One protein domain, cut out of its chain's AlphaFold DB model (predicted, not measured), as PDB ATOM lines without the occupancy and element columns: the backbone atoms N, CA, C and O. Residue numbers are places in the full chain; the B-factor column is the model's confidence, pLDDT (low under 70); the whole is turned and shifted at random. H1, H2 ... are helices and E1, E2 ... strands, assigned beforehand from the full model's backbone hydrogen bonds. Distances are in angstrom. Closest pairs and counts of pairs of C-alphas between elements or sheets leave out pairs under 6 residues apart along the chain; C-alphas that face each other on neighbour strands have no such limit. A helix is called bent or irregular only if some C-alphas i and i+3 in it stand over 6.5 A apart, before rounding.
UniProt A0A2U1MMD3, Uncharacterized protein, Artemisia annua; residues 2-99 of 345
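Overview. This is residues 2 to 99 of the 345 residues of an uncharacterized protein of Artemisia annua (UniProt A0A2U1MMD3). This is a long, open string of separate parts: a strongly elongated chain with a two-stranded hairpin, E1 and E2, and the short helix H1 toward one end, a small loop tied by residues 62 to 63 and 68 to 69 farther along, and the helix H2 at the other end, where residues 86 to 99 stick out. There is no shared core, and long stretches with no named element, residues 12 to 33 and 54 to 82, join the parts. The printed part has 98 residues with two named helices and two named strands, in the order H1, E1, E2, H2, and the one sheet has the order E1 - E2, antiparallel. The class is mixed, helices and strands, though under half of the residues, 41 of 98, are in named elements. The whole is extended, with a radius of gyration of the C-alphas of 23.5 A and spans of 70 by 31 by 17 A.

Along the chain. The printed part begins at Asp 2, and H1 follows at residues 3 to 11, 12.3 A from first to last C-alpha; C-alpha 3 is at (-27.435, 60.039, 64.753). Residues 12 to 33 hold no named element. E1 is residues 34 to 40, Arg 34 to Arg 40, and is 19.2 A long, with C-alpha 34 at (-32.631, 59.160, 36.753). E2 is residues 46 to 53, Thr 46 to Lys 53, and is 20.3 A long. Residues 54 to 82 again hold no named element, and at Trp 58 the C-alpha is at (-28.251, 44.097, 34.139). H2, the longest helix, is residues 83 to 99, 24.7 A long, and its last C-alpha, that of Gln 99, is at (-27.401, 19.938, 9.071).

Arrangement. E1 and E2 are antiparallel neighbours and form a hairpin, with 159 degrees between their N-to-C directions. The C-alphas of Gln 38 and Ser 49 face each other at 4.2 A, and those of Arg 34 and Lys 53 face each other at 4.5 A. Across this pair N 37 and O 50 are within hydrogen-bond range at 2.8 A, and so are N 52 and O 35 at 2.8 A. H1 is apart from E2. H1 and H2 are apart from each other, and E1 and H2 are apart too. In the long link from E2 to H2, residues 62 to 63 pair with residues 68 to 69, antiparallel, in stretches too short to be named strands. H2 stands free over residues 86 to 99: no C-alpha 8 or more apart from these along the chain lies within 10 A of them. In H1 and in H2 every O i to N i+4 pair is within hydrogen-bond range, and neither helix is bent or irregular.

Size, cuts and confidence. The outline is a rod, and the two C-alphas farthest apart, those of Asn 43 and Lys 98, are 71.7 A apart. The first and last printed C-alphas, those of Asp 2 and Gln 99, are 66.1 A apart. Without residues 86 to 99 the body has 84 residues and still spans 64 by 31 by 17 A, with a radius of gyration of 20.1 A. The printed part has no cut. The link from H1 to E1, 22 residues, and the link from E2 to H2, 29 residues, are long, while the link from E1 to E2, 5 residues, is tight. The mean pLDDT of the printed part of this model is 80.4. It is under 70 at 14 residues: 2 to 6, 9 to 10, 12 to 17, and 99. The mean pLDDT of H1 is 68, and that of E1 is 86.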
ATOM      1  N   ASP A   2     -30.626  57.706  61.907       66.44
ATOM      2  CA  ASP A   2     -30.073  57.671  63.264       66.44
ATOM      3  C   ASP A   2     -28.804  58.540  63.362       66.44
ATOM      4  O   ASP A   2     -28.134  58.812  62.362       66.44
ATOM      5  N   SER A   3     -28.485  59.018  64.572       61.78
ATOM      6  CA  SER A   3     -27.435  60.039  64.753       61.78
ATOM      7  C   SER A   3     -26.040  59.558  64.334       61.78
ATOM      8  O   SER A   3     -25.198  60.362  63.935       61.78
ATOM      9  N   ILE A   4     -25.809  58.242  64.384       68.69
ATOM     10  CA  ILE A   4     -24.550  57.613  63.983       68.69
ATOM     11  C   ILE A   4     -24.417  57.664  62.457       68.69
ATOM     12  O   ILE A   4     -23.382  58.098  61.953       68.69
ATOM     13  N   THR A   5     -25.472  57.307  61.720       61.22
ATOM     14  CA  THR A   5     -25.496  57.394  60.251       61.22
ATOM     15  C   THR A   5     -25.366  58.837  59.757       61.22
ATOM     16  O   THR A   5     -24.597  59.095  58.834       61.22
ATOM     17  N   ALA A   6     -26.019  59.802  60.417       69.75
ATOM     18  CA  ALA A   6     -25.904  61.218  60.057       69.75
ATOM     19  C   ALA A   6     -24.465  61.753  60.203       69.75
ATOM     20  O   ALA A   6     -23.958  62.414  59.296       69.75
ATOM     21  N   LYS A   7     -23.769  61.413  61.300       70.50
ATOM     22  CA  LYS A   7     -22.358  61.795  61.495       70.50
ATOM     23  C   LYS A   7     -21.434  61.144  60.464       70.50
ATOM     24  O   LYS A   7     -20.559  61.819  59.934       70.50
ATOM     25  N   ARG A   8     -21.642  59.867  60.130       71.69
ATOM     26  CA  ARG A   8     -20.834  59.184  59.101       71.69
ATOM     27  C   ARG A   8     -20.966  59.842  57.728       71.69
ATOM     28  O   ARG A   8     -19.958  60.049  57.064       71.69
ATOM     29  N   CYS A   9     -22.181  60.227  57.329       63.28
ATOM     30  CA  CYS A   9     -22.400  60.969  56.084       63.28
ATOM     31  C   CYS A   9     -21.770  62.371  56.107       63.28
ATOM     32  O   CYS A   9     -21.291  62.828  55.076       63.28
ATOM     33  N   GLN A  10     -21.765  63.048  57.260       68.81
ATOM     34  CA  GLN A  10     -21.254  64.416  57.389       68.81
ATOM     35  C   GLN A  10     -19.721  64.499  57.409       68.81
ATOM     36  O   GLN A  10     -19.162  65.447  56.867       68.81
ATOM     37  N   PHE A  11     -19.046  63.525  58.026       74.44
ATOM     38  CA  PHE A  11     -17.588  63.540  58.209       74.44
ATOM     39  C   PHE A  11     -16.835  62.572  57.282       74.44
ATOM     40  O   PHE A  11     -15.611  62.594  57.252       74.44
ATOM     41  N   GLY A  12     -17.540  61.731  56.514       62.97
ATOM     42  CA  GLY A  12     -16.923  60.802  55.559       62.97
ATOM     43  C   GLY A  12     -16.121  59.661  56.201       62.97
ATOM     44  O   GLY A  12     -15.390  58.960  55.508       62.97
ATOM     45  N   GLU A  13     -16.245  59.454  57.513       68.38
ATOM     46  CA  GLU A  13     -15.504  58.434  58.258       68.38
ATOM     47  C   GLU A  13     -16.327  57.144  58.415       68.38
ATOM     48  O   GLU A  13     -17.348  57.103  59.107       68.38
ATOM     49  N   GLY A  14     -15.873  56.055  57.785       62.16
ATOM     50  CA  GLY A  14     -16.449  54.715  57.934       62.16
ATOM     51  C   GLY A  14     -16.401  53.884  56.652       62.16
ATOM     52  O   GLY A  14     -16.094  54.385  55.574       62.16
ATOM     53  N   LYS A  15     -16.721  52.586  56.753       61.62
ATOM     54  CA  LYS A  15     -17.040  51.792  55.556       61.62
ATOM     55  C   LYS A  15     -18.258  52.428  54.883       61.62
ATOM     56  O   LYS A  15     -19.243  52.704  55.566       61.62
ATOM     57  N   LEU A  16     -18.173  52.657  53.574       61.09
ATOM     58  CA  LEU A  16     -19.296  53.112  52.759       61.09
ATOM     59  C   LEU A  16     -20.350  51.999  52.717       61.09
ATOM     60  O   LEU A  16     -20.326  51.132  51.846       61.09
ATOM     61  N   ASP A  17     -21.244  51.996  53.701       63.28
ATOM     62  CA  ASP A  17     -22.456  51.192  53.656       63.28
ATOM     63  C   ASP A  17     -23.461  51.906  52.748       63.28
ATOM     64  O   ASP A  17     -23.738  53.096  52.901       63.28
ATOM     65  N   PHE A  18     -23.987  51.181  51.766       72.31
ATOM     66  CA  PHE A  18     -24.980  51.698  50.832       72.31
ATOM     67  C   PHE A  18     -26.384  51.294  51.277       72.31
ATOM     68  O   PHE A  18     -26.632  50.145  51.656       72.31
ATOM     69  N   ALA A  19     -27.321  52.237  51.198       72.62
ATOM     70  CA  ALA A  19     -28.734  51.944  51.376       72.62
ATOM     71  C   ALA A  19     -29.251  51.152  50.167       72.62
ATOM     72  O   ALA A  19     -28.939  51.473  49.019       72.62
ATOM     73  N   ARG A  20     -30.049  50.113  50.423       81.50
ATOM     74  CA  ARG A  20     -30.780  49.381  49.384       81.50
ATOM     75  C   ARG A  20     -32.240  49.784  49.475       81.50
ATOM     76  O   ARG A  20     -32.826  49.691  50.548       81.50
ATOM     77  N   VAL A  21     -32.799  50.227  48.359       77.31
ATOM     78  CA  VAL A  21     -34.191  50.668  48.258       77.31
ATOM     79  C   VAL A  21     -34.865  49.825  47.183       77.31
ATOM     80  O   VAL A  21     -34.272  49.586  46.130       77.31
ATOM     81  N   LEU A  22     -36.073  49.341  47.464       81.50
ATOM     82  CA  LEU A  22     -36.939  48.746  46.452       81.50
ATOM     83  C   LEU A  22     -37.750  49.869  45.814       81.50
ATOM     84  O   LEU A  22     -38.315  50.701  46.517       81.50
ATOM     85  N   VAL A  23     -37.760  49.908  44.486       80.56
ATOM     86  CA  VAL A  23     -38.477  50.923  43.715       80.56
ATOM     87  C   VAL A  23     -39.492  50.208  42.847       80.56
ATOM     88  O   VAL A  23     -39.122  49.396  41.997       80.56
ATOM     89  N   GLU A  24     -40.762  50.524  43.056       84.25
ATOM     90  CA  GLU A  24     -41.837  50.118  42.161       84.25
ATOM     91  C   GLU A  24     -41.945  51.133  41.024       84.25
ATOM     92  O   GLU A  24     -41.920  52.348  41.236       84.25
ATOM     93  N   PHE A  25     -42.014  50.643  39.790       83.69
ATOM     94  CA  PHE A  25     -42.218  51.487  38.622       83.69
ATOM     95  C   PHE A  25     -42.984  50.725  37.546       83.69
ATOM     96  O   PHE A  25     -42.886  49.503  37.425       83.69
ATOM     97  N   GLU A  26     -43.747  51.462  36.746       82.56
ATOM     98  CA  GLU A  26     -44.467  50.894  35.612       82.56
ATOM     99  C   GLU A  26     -43.498  50.501  34.493       82.56
ATOM    100  O   GLU A  26     -42.754  51.333  33.972       82.56
ATOM    101  N   VAL A  27     -43.561  49.235  34.079       83.31
ATOM    102  CA  VAL A  27     -42.720  48.674  33.009       83.31
ATOM    103  C   VAL A  27     -42.980  49.355  31.663       83.31
ATOM    104  O   VAL A  27     -42.055  49.523  30.871       83.31
ATOM    105  N   SER A  28     -44.213  49.813  31.426       80.62
ATOM    106  CA  SER A  28     -44.618  50.560  30.226       80.62
ATOM    107  C   SER A  28     -43.823  51.852  30.024       80.62
ATOM    108  O   SER A  28     -43.618  52.273  28.890       80.62
ATOM    109  N   LYS A  29     -43.347  52.471  31.112       82.38
ATOM    110  CA  LYS A  29     -42.546  53.703  31.082       82.38
ATOM    111  C   LYS A  29     -41.058  53.437  30.820       82.38
ATOM    112  O   LYS A  29     -40.287  54.383  30.689       82.38
ATOM    113  N   GLY A  30     -40.659  52.167  30.732       83.56
ATOM    114  CA  GLY A  30     -39.282  51.753  30.490       83.56
ATOM    115  C   GLY A  30     -38.352  51.962  31.688       83.56
ATOM    116  O   GLY A  30     -38.755  52.362  32.783       83.56
ATOM    117  N   PHE A  31     -37.071  51.651  31.480       86.56
ATOM    118  CA  PHE A  31     -36.032  51.878  32.485       86.56
ATOM    119  C   PHE A  31     -35.721  53.367  32.602       86.56
ATOM    120  O   PHE A  31     -35.517  54.042  31.597       86.56
ATOM    121  N   LYS A  32     -35.638  53.860  33.837       86.81
ATOM    122  CA  LYS A  32     -35.317  55.258  34.121       86.81
ATOM    123  C   LYS A  32     -33.819  55.429  34.325       86.81
ATOM    124  O   LYS A  32     -33.230  54.749  35.155       86.81
ATOM    125  N   ASP A  33     -33.226  56.406  33.654       88.81
ATOM    126  CA  ASP A  33     -31.808  56.739  33.851       88.81
ATOM    127  C   ASP A  33     -31.583  57.686  35.041       88.81
ATOM    128  O   ASP A  33     -30.448  57.887  35.480       88.81
ATOM    129  N   ARG A  34     -32.657  58.273  35.586       88.56
ATOM    130  CA  ARG A  34     -32.631  59.160  36.753       88.56
ATOM    131  C   ARG A  34     -33.823  58.894  37.672       88.56
ATOM    132  O   ARG A  34     -34.938  58.672  37.201       88.56
ATOM    133  N   ILE A  35     -33.583  58.941  38.979       87.38
ATOM    134  CA  ILE A  35     -34.617  58.927  40.021       87.38
ATOM    135  C   ILE A  35     -34.516  60.199  40.852       87.38
ATOM    136  O   ILE A  35     -33.421  60.701  41.093       87.38
ATOM    137  N   GLU A  36     -35.653  60.714  41.296       86.75
ATOM    138  CA  GLU A  36     -35.700  61.855  42.201       86.75
ATOM    139  C   GLU A  36     -35.919  61.357  43.631       86.75
ATOM    140  O   GLU A  36     -36.868  60.627  43.918       86.75
ATOM    141  N   VAL A  37     -35.017  61.731  44.532       86.44
ATOM    142  CA  VAL A  37     -35.088  61.402  45.954       86.44
ATOM    143  C   VAL A  37     -35.528  62.648  46.702       86.44
ATOM    144  O   VAL A  37     -34.781  63.619  46.792       86.44
ATOM    145  N   GLN A  38     -36.741  62.619  47.246       84.12
ATOM    146  CA  GLN A  38     -37.275  63.695  48.075       84.12
ATOM    147  C   GLN A  38     -36.993  63.423  49.553       84.12
ATOM    148  O   GLN A  38     -37.337  62.368  50.085       84.12
ATOM    149  N   TYR A  39     -36.410  64.402  50.240       82.56
ATOM    150  CA  TYR A  39     -36.230  64.377  51.687       82.56
ATOM    151  C   TYR A  39     -37.456  65.004  52.344       82.56
ATOM    152  O   TYR A  39     -37.701  66.198  52.184       82.56
ATOM    153  N   ARG A  40     -38.231  64.213  53.088       83.69
ATOM    154  CA  ARG A  40     -39.412  64.689  53.824       83.69
ATOM    155  C   ARG A  40     -39.131  64.750  55.323       83.69
ATOM    156  O   ARG A  40     -38.388  63.924  55.854       83.69
ATOM    157  N   ASP A  41     -39.695  65.747  56.000       78.25
ATOM    158  CA  ASP A  41     -39.671  65.827  57.466       78.25
ATOM    159  C   ASP A  41     -40.754  64.936  58.098       78.25
ATOM    160  O   ASP A  41     -41.612  64.396  57.406       78.25
ATOM    161  N   LYS A  42     -40.776  64.848  59.433       81.94
ATOM    162  CA  LYS A  42     -41.810  64.146  60.216       81.94
ATOM    163  C   LYS A  42     -43.241  64.595  59.893       81.94
ATOM    164  O   LYS A  42     -44.168  63.822  60.086       81.94
ATOM    165  N   ASN A  43     -43.406  65.815  59.387       84.62
ATOM    166  CA  ASN A  43     -44.697  66.377  58.986       84.62
ATOM    167  C   ASN A  43     -44.997  66.169  57.487       84.62
ATOM    168  O   ASN A  43     -45.840  66.871  56.940       84.62
ATOM    169  N   ASN A  44     -44.272  65.278  56.796       75.38
ATOM    170  CA  ASN A  44     -44.364  65.027  55.350       75.38
ATOM    171  C   ASN A  44     -44.094  66.235  54.435       75.38
ATOM    172  O   ASN A  44     -44.305  66.160  53.227       75.38
ATOM    173  N   VAL A  45     -43.554  67.328  54.974       84.00
ATOM    174  CA  VAL A  45     -43.139  68.493  54.186       84.00
ATOM    175  C   VAL A  45     -41.809  68.194  53.494       84.00
ATOM    176  O   VAL A  45     -40.836  67.809  54.153       84.00
ATOM    177  N   THR A  46     -41.763  68.373  52.173       80.81
ATOM    178  CA  THR A  46     -40.553  68.207  51.358       80.81
ATOM    179  C   THR A  46     -39.529  69.282  51.724       80.81
ATOM    180  O   THR A  46     -39.767  70.469  51.528       80.81
ATOM    181  N   LYS A  47     -38.381  68.872  52.272       80.56
ATOM    182  CA  LYS A  47     -37.252  69.751  52.622       80.56
ATOM    183  C   LYS A  47     -36.275  69.974  51.472       80.56
ATOM    184  O   LYS A  47     -35.487  70.909  51.522       80.56
ATOM    185  N   GLY A  48     -36.310  69.108  50.469       77.88
ATOM    186  CA  GLY A  48     -35.497  69.217  49.266       77.88
ATOM    187  C   GLY A  48     -35.590  67.944  48.441       77.88
ATOM    188  O   GLY A  48     -35.982  66.893  48.958       77.88
ATOM    189  N   SER A  49     -35.223  68.032  47.170       84.81
ATOM    190  CA  SER A  49     -35.107  66.881  46.284       84.81
ATOM    191  C   SER A  49     -33.705  66.791  45.691       84.81
ATOM    192  O   SER A  49     -32.965  67.770  45.624       84.81
ATOM    193  N   LYS A  50     -33.296  65.573  45.339       85.00
ATOM    194  CA  LYS A  50     -32.033  65.305  44.658       85.00
ATOM    195  C   LYS A  50     -32.267  64.324  43.526       85.00
ATOM    196  O   LYS A  50     -32.783  63.232  43.756       85.00
ATOM    197  N   SER A  51     -31.832  64.681  42.325       86.38
ATOM    198  CA  SER A  51     -31.799  63.749  41.206       86.38
ATOM    199  C   SER A  51     -30.563  62.850  41.315       86.38
ATOM    200  O   SER A  51     -29.447  63.293  41.595       86.38
ATOM    201  N   VAL A  52     -30.764  61.547  41.151       87.44
ATOM    202  CA  VAL A  52     -29.715  60.529  41.219       87.44
ATOM    203  C   VAL A  52     -29.723  59.758  39.910       87.44
ATOM    204  O   VAL A  52     -30.756  59.231  39.496       87.44
ATOM    205  N   LYS A  53     -28.565  59.693  39.251       90.31
ATOM    206  CA  LYS A  53     -28.372  58.879  38.051       90.31
ATOM    207  C   LYS A  53     -28.412  57.396  38.421       90.31
ATOM    208  O   LYS A  53     -27.760  56.978  39.377       90.31
ATOM    209  N   VAL A  54     -29.160  56.613  37.654       89.31
ATOM    210  CA  VAL A  54     -29.306  55.170  37.847       89.31
ATOM    211  C   VAL A  54     -28.393  54.435  36.880       89.31
ATOM    212  O   VAL A  54     -28.409  54.680  35.675       89.31
ATOM    213  N   GLU A  55     -27.615  53.497  37.411       88.94
ATOM    214  CA  GLU A  55     -26.802  52.580  36.622       88.94
ATOM    215  C   GLU A  55     -27.271  51.147  36.864       88.94
ATOM    216  O   GLU A  55     -27.501  50.723  37.999       88.94
ATOM    217  N   TYR A  56     -27.445  50.400  35.776       88.44
ATOM    218  CA  TYR A  56     -27.970  49.042  35.808       88.44
ATOM    219  C   TYR A  56     -26.857  48.051  35.492       88.44
ATOM    220  O   TYR A  56     -26.336  48.037  34.380       88.44
ATOM    221  N   ASN A  57     -26.558  47.157  36.434       87.56
ATOM    222  CA  ASN A  57     -25.638  46.043  36.181       87.56
ATOM    223  C   ASN A  57     -26.211  45.043  35.163       87.56
ATOM    224  O   ASN A  57     -25.462  44.338  34.492       87.56
ATOM    225  N   TRP A  58     -27.540  44.958  35.075       90.25
ATOM    226  CA  TRP A  58     -28.251  44.097  34.139       90.25
ATOM    227  C   TRP A  58     -29.655  44.647  33.868       90.25
ATOM    228  O   TRP A  58     -30.324  45.115  34.792       90.25
ATOM    229  N   LYS A  59     -30.096  44.575  32.606       87.62
ATOM    230  CA  LYS A  59     -31.440  44.971  32.166       87.62
ATOM    231  C   LYS A  59     -32.168  43.738  31.603       87.62
ATOM    232  O   LYS A  59     -31.690  43.185  30.612       87.62
ATOM    233  N   PRO A  60     -33.275  43.277  32.216       89.00
ATOM    234  CA  PRO A  60     -34.080  42.193  31.654       89.00
ATOM    235  C   PRO A  60     -34.761  42.599  30.341       89.00
ATOM    236  O   PRO A  60     -35.084  43.770  30.142       89.00
ATOM    237  N   GLU A  61     -35.038  41.617  29.478       87.50
ATOM    238  CA  GLU A  61     -35.884  41.823  28.295       87.50
ATOM    239  C   GLU A  61     -37.316  42.175  28.718       87.50
ATOM    240  O   GLU A  61     -37.881  41.531  29.611       87.50
ATOM    241  N   ILE A  62     -37.888  43.179  28.051       88.56
ATOM    242  CA  ILE A  62     -39.284  43.591  28.193       88.56
ATOM    243  C   ILE A  62     -40.054  43.088  26.971       88.56
ATOM    244  O   ILE A  62     -39.598  43.222  25.834       88.56
ATOM    245  N   CYS A  63     -41.230  42.513  27.208       88.81
ATOM    246  CA  CYS A  63     -42.160  42.179  26.142       88.81
ATOM    247  C   CYS A  63     -43.132  43.338  25.921       88.81
ATOM    248  O   CYS A  63     -43.969  43.578  26.787       88.81
ATOM    249  N   ASP A  64     -43.123  43.972  24.748       85.88
ATOM    250  CA  ASP A  64     -44.052  45.077  24.446       85.88
ATOM    251  C   ASP A  64     -45.523  44.630  24.367       85.88
ATOM    252  O   ASP A  64     -46.433  45.422  24.582       85.88
ATOM    253  N   HIS A  65     -45.775  43.343  24.101       85.19
ATOM    254  CA  HIS A  65     -47.132  42.786  24.056       85.19
ATOM    255  C   HIS A  65     -47.686  42.475  25.453       85.19
ATOM    256  O   HIS A  65     -48.849  42.734  25.740       85.19
ATOM    257  N   CYS A  66     -46.873  41.863  26.318       85.62
ATOM    258  CA  CYS A  66     -47.306  41.453  27.657       85.62
ATOM    259  C   CYS A  66     -47.031  42.517  28.726       85.62
ATOM    260  O   CYS A  66     -47.580  42.403  29.816       85.62
ATOM    261  N   ILE A  67     -46.168  43.494  28.435       84.62
ATOM    262  CA  ILE A  67     -45.690  44.536  29.357       84.62
ATOM    263  C   ILE A  67     -45.110  43.904  30.639       84.62
ATOM    264  O   ILE A  67     -45.348  44.341  31.762       84.62
ATOM    265  N   VAL A  68     -44.351  42.815  30.472       85.75
ATOM    266  CA  VAL A  68     -43.677  42.090  31.565       85.75
ATOM    267  C   VAL A  68     -42.217  41.839  31.232       85.75
ATOM    268  O   VAL A  68     -41.827  41.788  30.062       85.75
ATOM    269  N   PHE A  69     -41.423  41.617  32.275       86.75
ATOM    270  CA  PHE A  69     -40.043  41.170  32.149       86.75
ATOM    271  C   PHE A  69     -39.949  39.666  31.859       86.75
ATOM    272  O   PHE A  69     -40.799  38.877  32.277       86.75
ATOM    273  N   GLY A  70     -38.864  39.263  31.195       84.94
ATOM    274  CA  GLY A  70     -38.436  37.863  31.085       84.94
ATOM    275  C   GLY A  70     -38.522  37.257  29.686       84.94
ATOM    276  O   GLY A  70     -38.042  36.143  29.492       84.94
ATOM    277  N   HIS A  71     -39.098  37.966  28.714       87.94
ATOM    278  CA  HIS A  71     -39.030  37.606  27.298       87.94
ATOM    279  C   HIS A  71     -39.219  38.843  26.419       87.94
ATOM    280  O   HIS A  71     -39.903  39.786  26.805       87.94
ATOM    281  N   SER A  72     -38.638  38.823  25.228       87.31
ATOM    282  CA  SER A  72     -38.834  39.830  24.183       87.31
ATOM    283  C   SER A  72     -40.137  39.623  23.407       87.31
ATOM    284  O   SER A  72     -40.782  38.574  23.469       87.31
ATOM    285  N   PHE A  73     -40.528  40.629  22.624       84.25
ATOM    286  CA  PHE A  73     -41.698  40.577  21.740       84.25
ATOM    287  C   PHE A  73     -41.670  39.404  20.737       84.25
ATOM    288  O   PHE A  73     -42.704  38.786  20.458       84.25
ATOM    289  N   SER A  74     -40.484  39.057  20.230       83.69
ATOM    290  CA  SER A  74     -40.264  37.921  19.324       83.69
ATOM    291  C   SER A  74     -40.532  36.575  20.003       83.69
ATOM    292  O   SER A  74     -41.142  35.690  19.409       83.69
ATOM    293  N   ASN A  75     -40.156  36.451  21.276       82.75
ATOM    294  CA  ASN A  75     -40.293  35.232  22.074       82.75
ATOM    295  C   ASN A  75     -41.597  35.190  22.893       82.75
ATOM    296  O   ASN A  75     -41.738  34.383  23.815       82.75
ATOM    297  N   CYS A  76     -42.560  36.057  22.580       87.50
ATOM    298  CA  CYS A  76     -43.830  36.122  23.290       87.50
ATOM    299  C   CYS A  76     -44.755  34.964  22.916       87.50
ATOM    300  O   CYS A  76     -45.211  34.855  21.782       87.50
ATOM    301  N   TYR A  77     -45.088  34.131  23.904       84.31
ATOM    302  CA  TYR A  77     -46.005  33.000  23.732       84.31
ATOM    303  C   TYR A  77     -47.484  33.408  23.707       84.31
ATOM    304  O   TYR A  77     -48.316  32.651  23.217       84.31
ATOM    305  N   LYS A  78     -47.824  34.586  24.253       84.25
ATOM    306  CA  LYS A  78     -49.201  35.108  24.251       84.25
ATOM    307  C   LYS A  78     -49.551  35.852  22.962       84.25
ATOM    308  O   LYS A  78     -50.725  36.116  22.722       84.25
ATOM    309  N   ARG A  79     -48.550  36.224  22.162       86.06
ATOM    310  CA  ARG A  79     -48.730  36.964  20.914       86.06
ATOM    311  C   ARG A  79     -48.993  35.993  19.765       86.06
ATOM    312  O   ARG A  79     -48.287  34.998  19.612       86.06
ATOM    313  N   ALA A  80     -49.959  36.318  18.911       81.06
ATOM    314  CA  ALA A  80     -50.106  35.638  17.631       81.06
ATOM    315  C   ALA A  80     -48.929  36.001  16.710       81.06
ATOM    316  O   ALA A  80     -48.641  37.179  16.476       81.06
ATOM    317  N   ARG A  81     -48.234  34.986  16.196       83.81
ATOM    318  CA  ARG A  81     -47.152  35.198  15.232       83.81
ATOM    319  C   ARG A  81     -47.714  35.556  13.867       83.81
ATOM    320  O   ARG A  81     -48.777  35.076  13.479       83.81
ATOM    321  N   THR A  82     -46.972  36.380  13.142       80.88
ATOM    322  CA  THR A  82     -47.298  36.703  11.752       80.88
ATOM    323  C   THR A  82     -46.984  35.516  10.835       80.88
ATOM    324  O   THR A  82     -46.180  34.645  11.171       80.88
ATOM    325  N   VAL A  83     -47.622  35.471   9.660       79.69
ATOM    326  CA  VAL A  83     -47.412  34.402   8.662       79.69
ATOM    327  C   VAL A  83     -45.946  34.339   8.215       79.69
ATOM    328  O   VAL A  83     -45.402  33.258   8.004       79.69
ATOM    329  N   GLU A  84     -45.288  35.494   8.143       79.00
ATOM    330  CA  GLU A  84     -43.874  35.628   7.789       79.00
ATOM    331  C   GLU A  84     -42.954  35.038   8.869       79.00
ATOM    332  O   GLU A  84     -42.080  34.236   8.549       79.00
ATOM    333  N   GLU A  85     -43.200  35.341  10.150       79.88
ATOM    334  CA  GLU A  85     -42.435  34.781  11.278       79.88
ATOM    335  C   GLU A  85     -42.575  33.254  11.376       79.88
ATOM    336  O   GLU A  85     -41.622  32.557  11.728       79.88
ATOM    337  N   ILE A  86     -43.758  32.720  11.051       79.00
ATOM    338  CA  ILE A  86     -43.997  31.271  11.004       79.00
ATOM    339  C   ILE A  86     -43.201  30.647   9.854       79.00
ATOM    340  O   ILE A  86     -42.478  29.676  10.078       79.00
ATOM    341  N   ALA A  87     -43.275  31.228   8.654       80.69
ATOM    342  CA  ALA A  87     -42.529  30.751   7.492       80.69
ATOM    343  C   ALA A  87     -41.007  30.803   7.721       80.69
ATOM    344  O   ALA A  87     -40.269  29.924   7.272       80.69
ATOM    345  N   GLU A  88     -40.514  31.813   8.437       81.94
ATOM    346  CA  GLU A  88     -39.096  31.948   8.761       81.94
ATOM    347  C   GLU A  88     -38.638  30.951   9.839       81.94
ATOM    348  O   GLU A  88     -37.560  30.361   9.724       81.94
ATOM    349  N   GLU A  89     -39.464  30.682  10.854       80.06
ATOM    350  CA  GLU A  89     -39.205  29.598  11.806       80.06
ATOM    351  C   GLU A  89     -39.208  28.216  11.139       80.06
ATOM    352  O   GLU A  89     -38.393  27.363  11.499       80.06
ATOM    353  N   GLU A  90     -40.108  27.977  10.183       81.81
ATOM    354  CA  GLU A  90     -40.148  26.729   9.418       81.81
ATOM    355  C   GLU A  90     -38.893  26.557   8.565       81.81
ATOM    356  O   GLU A  90     -38.267  25.495   8.618       81.81
ATOM    357  N   LYS A  91     -38.444  27.620   7.883       83.06
ATOM    358  CA  LYS A  91     -37.162  27.626   7.159       83.06
ATOM    359  C   LYS A  91     -35.986  27.303   8.086       83.06
ATOM    360  O   LYS A  91     -35.208  26.403   7.777       83.06
ATOM    361  N   LYS A  92     -35.900  27.944   9.260       82.88
ATOM    362  CA  LYS A  92     -34.850  27.662  10.261       82.88
ATOM    363  C   LYS A  92     -34.896  26.215  10.766       82.88
ATOM    364  O   LYS A  92     -33.854  25.577  10.924       82.88
ATOM    365  N   LYS A  93     -36.091  25.661  11.006       82.81
ATOM    366  CA  LYS A  93     -36.266  24.251  11.404       82.81
ATOM    367  C   LYS A  93     -35.839  23.291  10.294       82.81
ATOM    368  O   LYS A  93     -35.251  22.248  10.584       82.81
ATOM    369  N   GLU A  94     -36.107  23.627   9.037       81.81
ATOM    370  CA  GLU A  94     -35.717  22.810   7.892       81.81
ATOM    371  C   GLU A  94     -34.205  22.850   7.618       81.81
ATOM    372  O   GLU A  94     -33.599  21.813   7.343       81.81
ATOM    373  N   GLU A  95     -33.562  24.004   7.783       80.69
ATOM    374  CA  GLU A  95     -32.101  24.130   7.727       80.69
ATOM    375  C   GLU A  95     -31.408  23.322   8.834       80.69
ATOM    376  O   GLU A  95     -30.462  22.578   8.558       80.69
ATOM    377  N   MET A  96     -31.923  23.365  10.071       73.81
ATOM    378  CA  MET A  96     -31.416  22.523  11.165       73.81
ATOM    379  C   MET A  96     -31.584  21.021  10.880       73.81
ATOM    380  O   MET A  96     -30.695  20.228  11.197       73.81
ATOM    381  N   ARG A  97     -32.690  20.610  10.240       77.38
ATOM    382  CA  ARG A  97     -32.894  19.216   9.802       77.38
ATOM    383  C   ARG A  97     -31.876  18.777   8.746       77.38
ATOM    384  O   ARG A  97     -31.418  17.637   8.796       77.38
ATOM    385  N   LYS A  98     -31.491  19.664   7.823       70.56
ATOM    386  CA  LYS A  98     -30.476  19.378   6.791       70.56
ATOM    387  C   LYS A  98     -29.075  19.216   7.397       70.56
ATOM    388  O   LYS A  98     -28.386  18.260   7.053       70.56
ATOM    389  N   GLN A  99     -28.699  20.044   8.377       61.09
ATOM    390  CA  GLN A  99     -27.401  19.938   9.071       61.09
ATOM    391  C   GLN A  99     -27.281  18.708   9.995       61.09
ATOM    392  O   GLN A  99     -26.184  18.177  10.184       61.09
TER     393      GLN A  99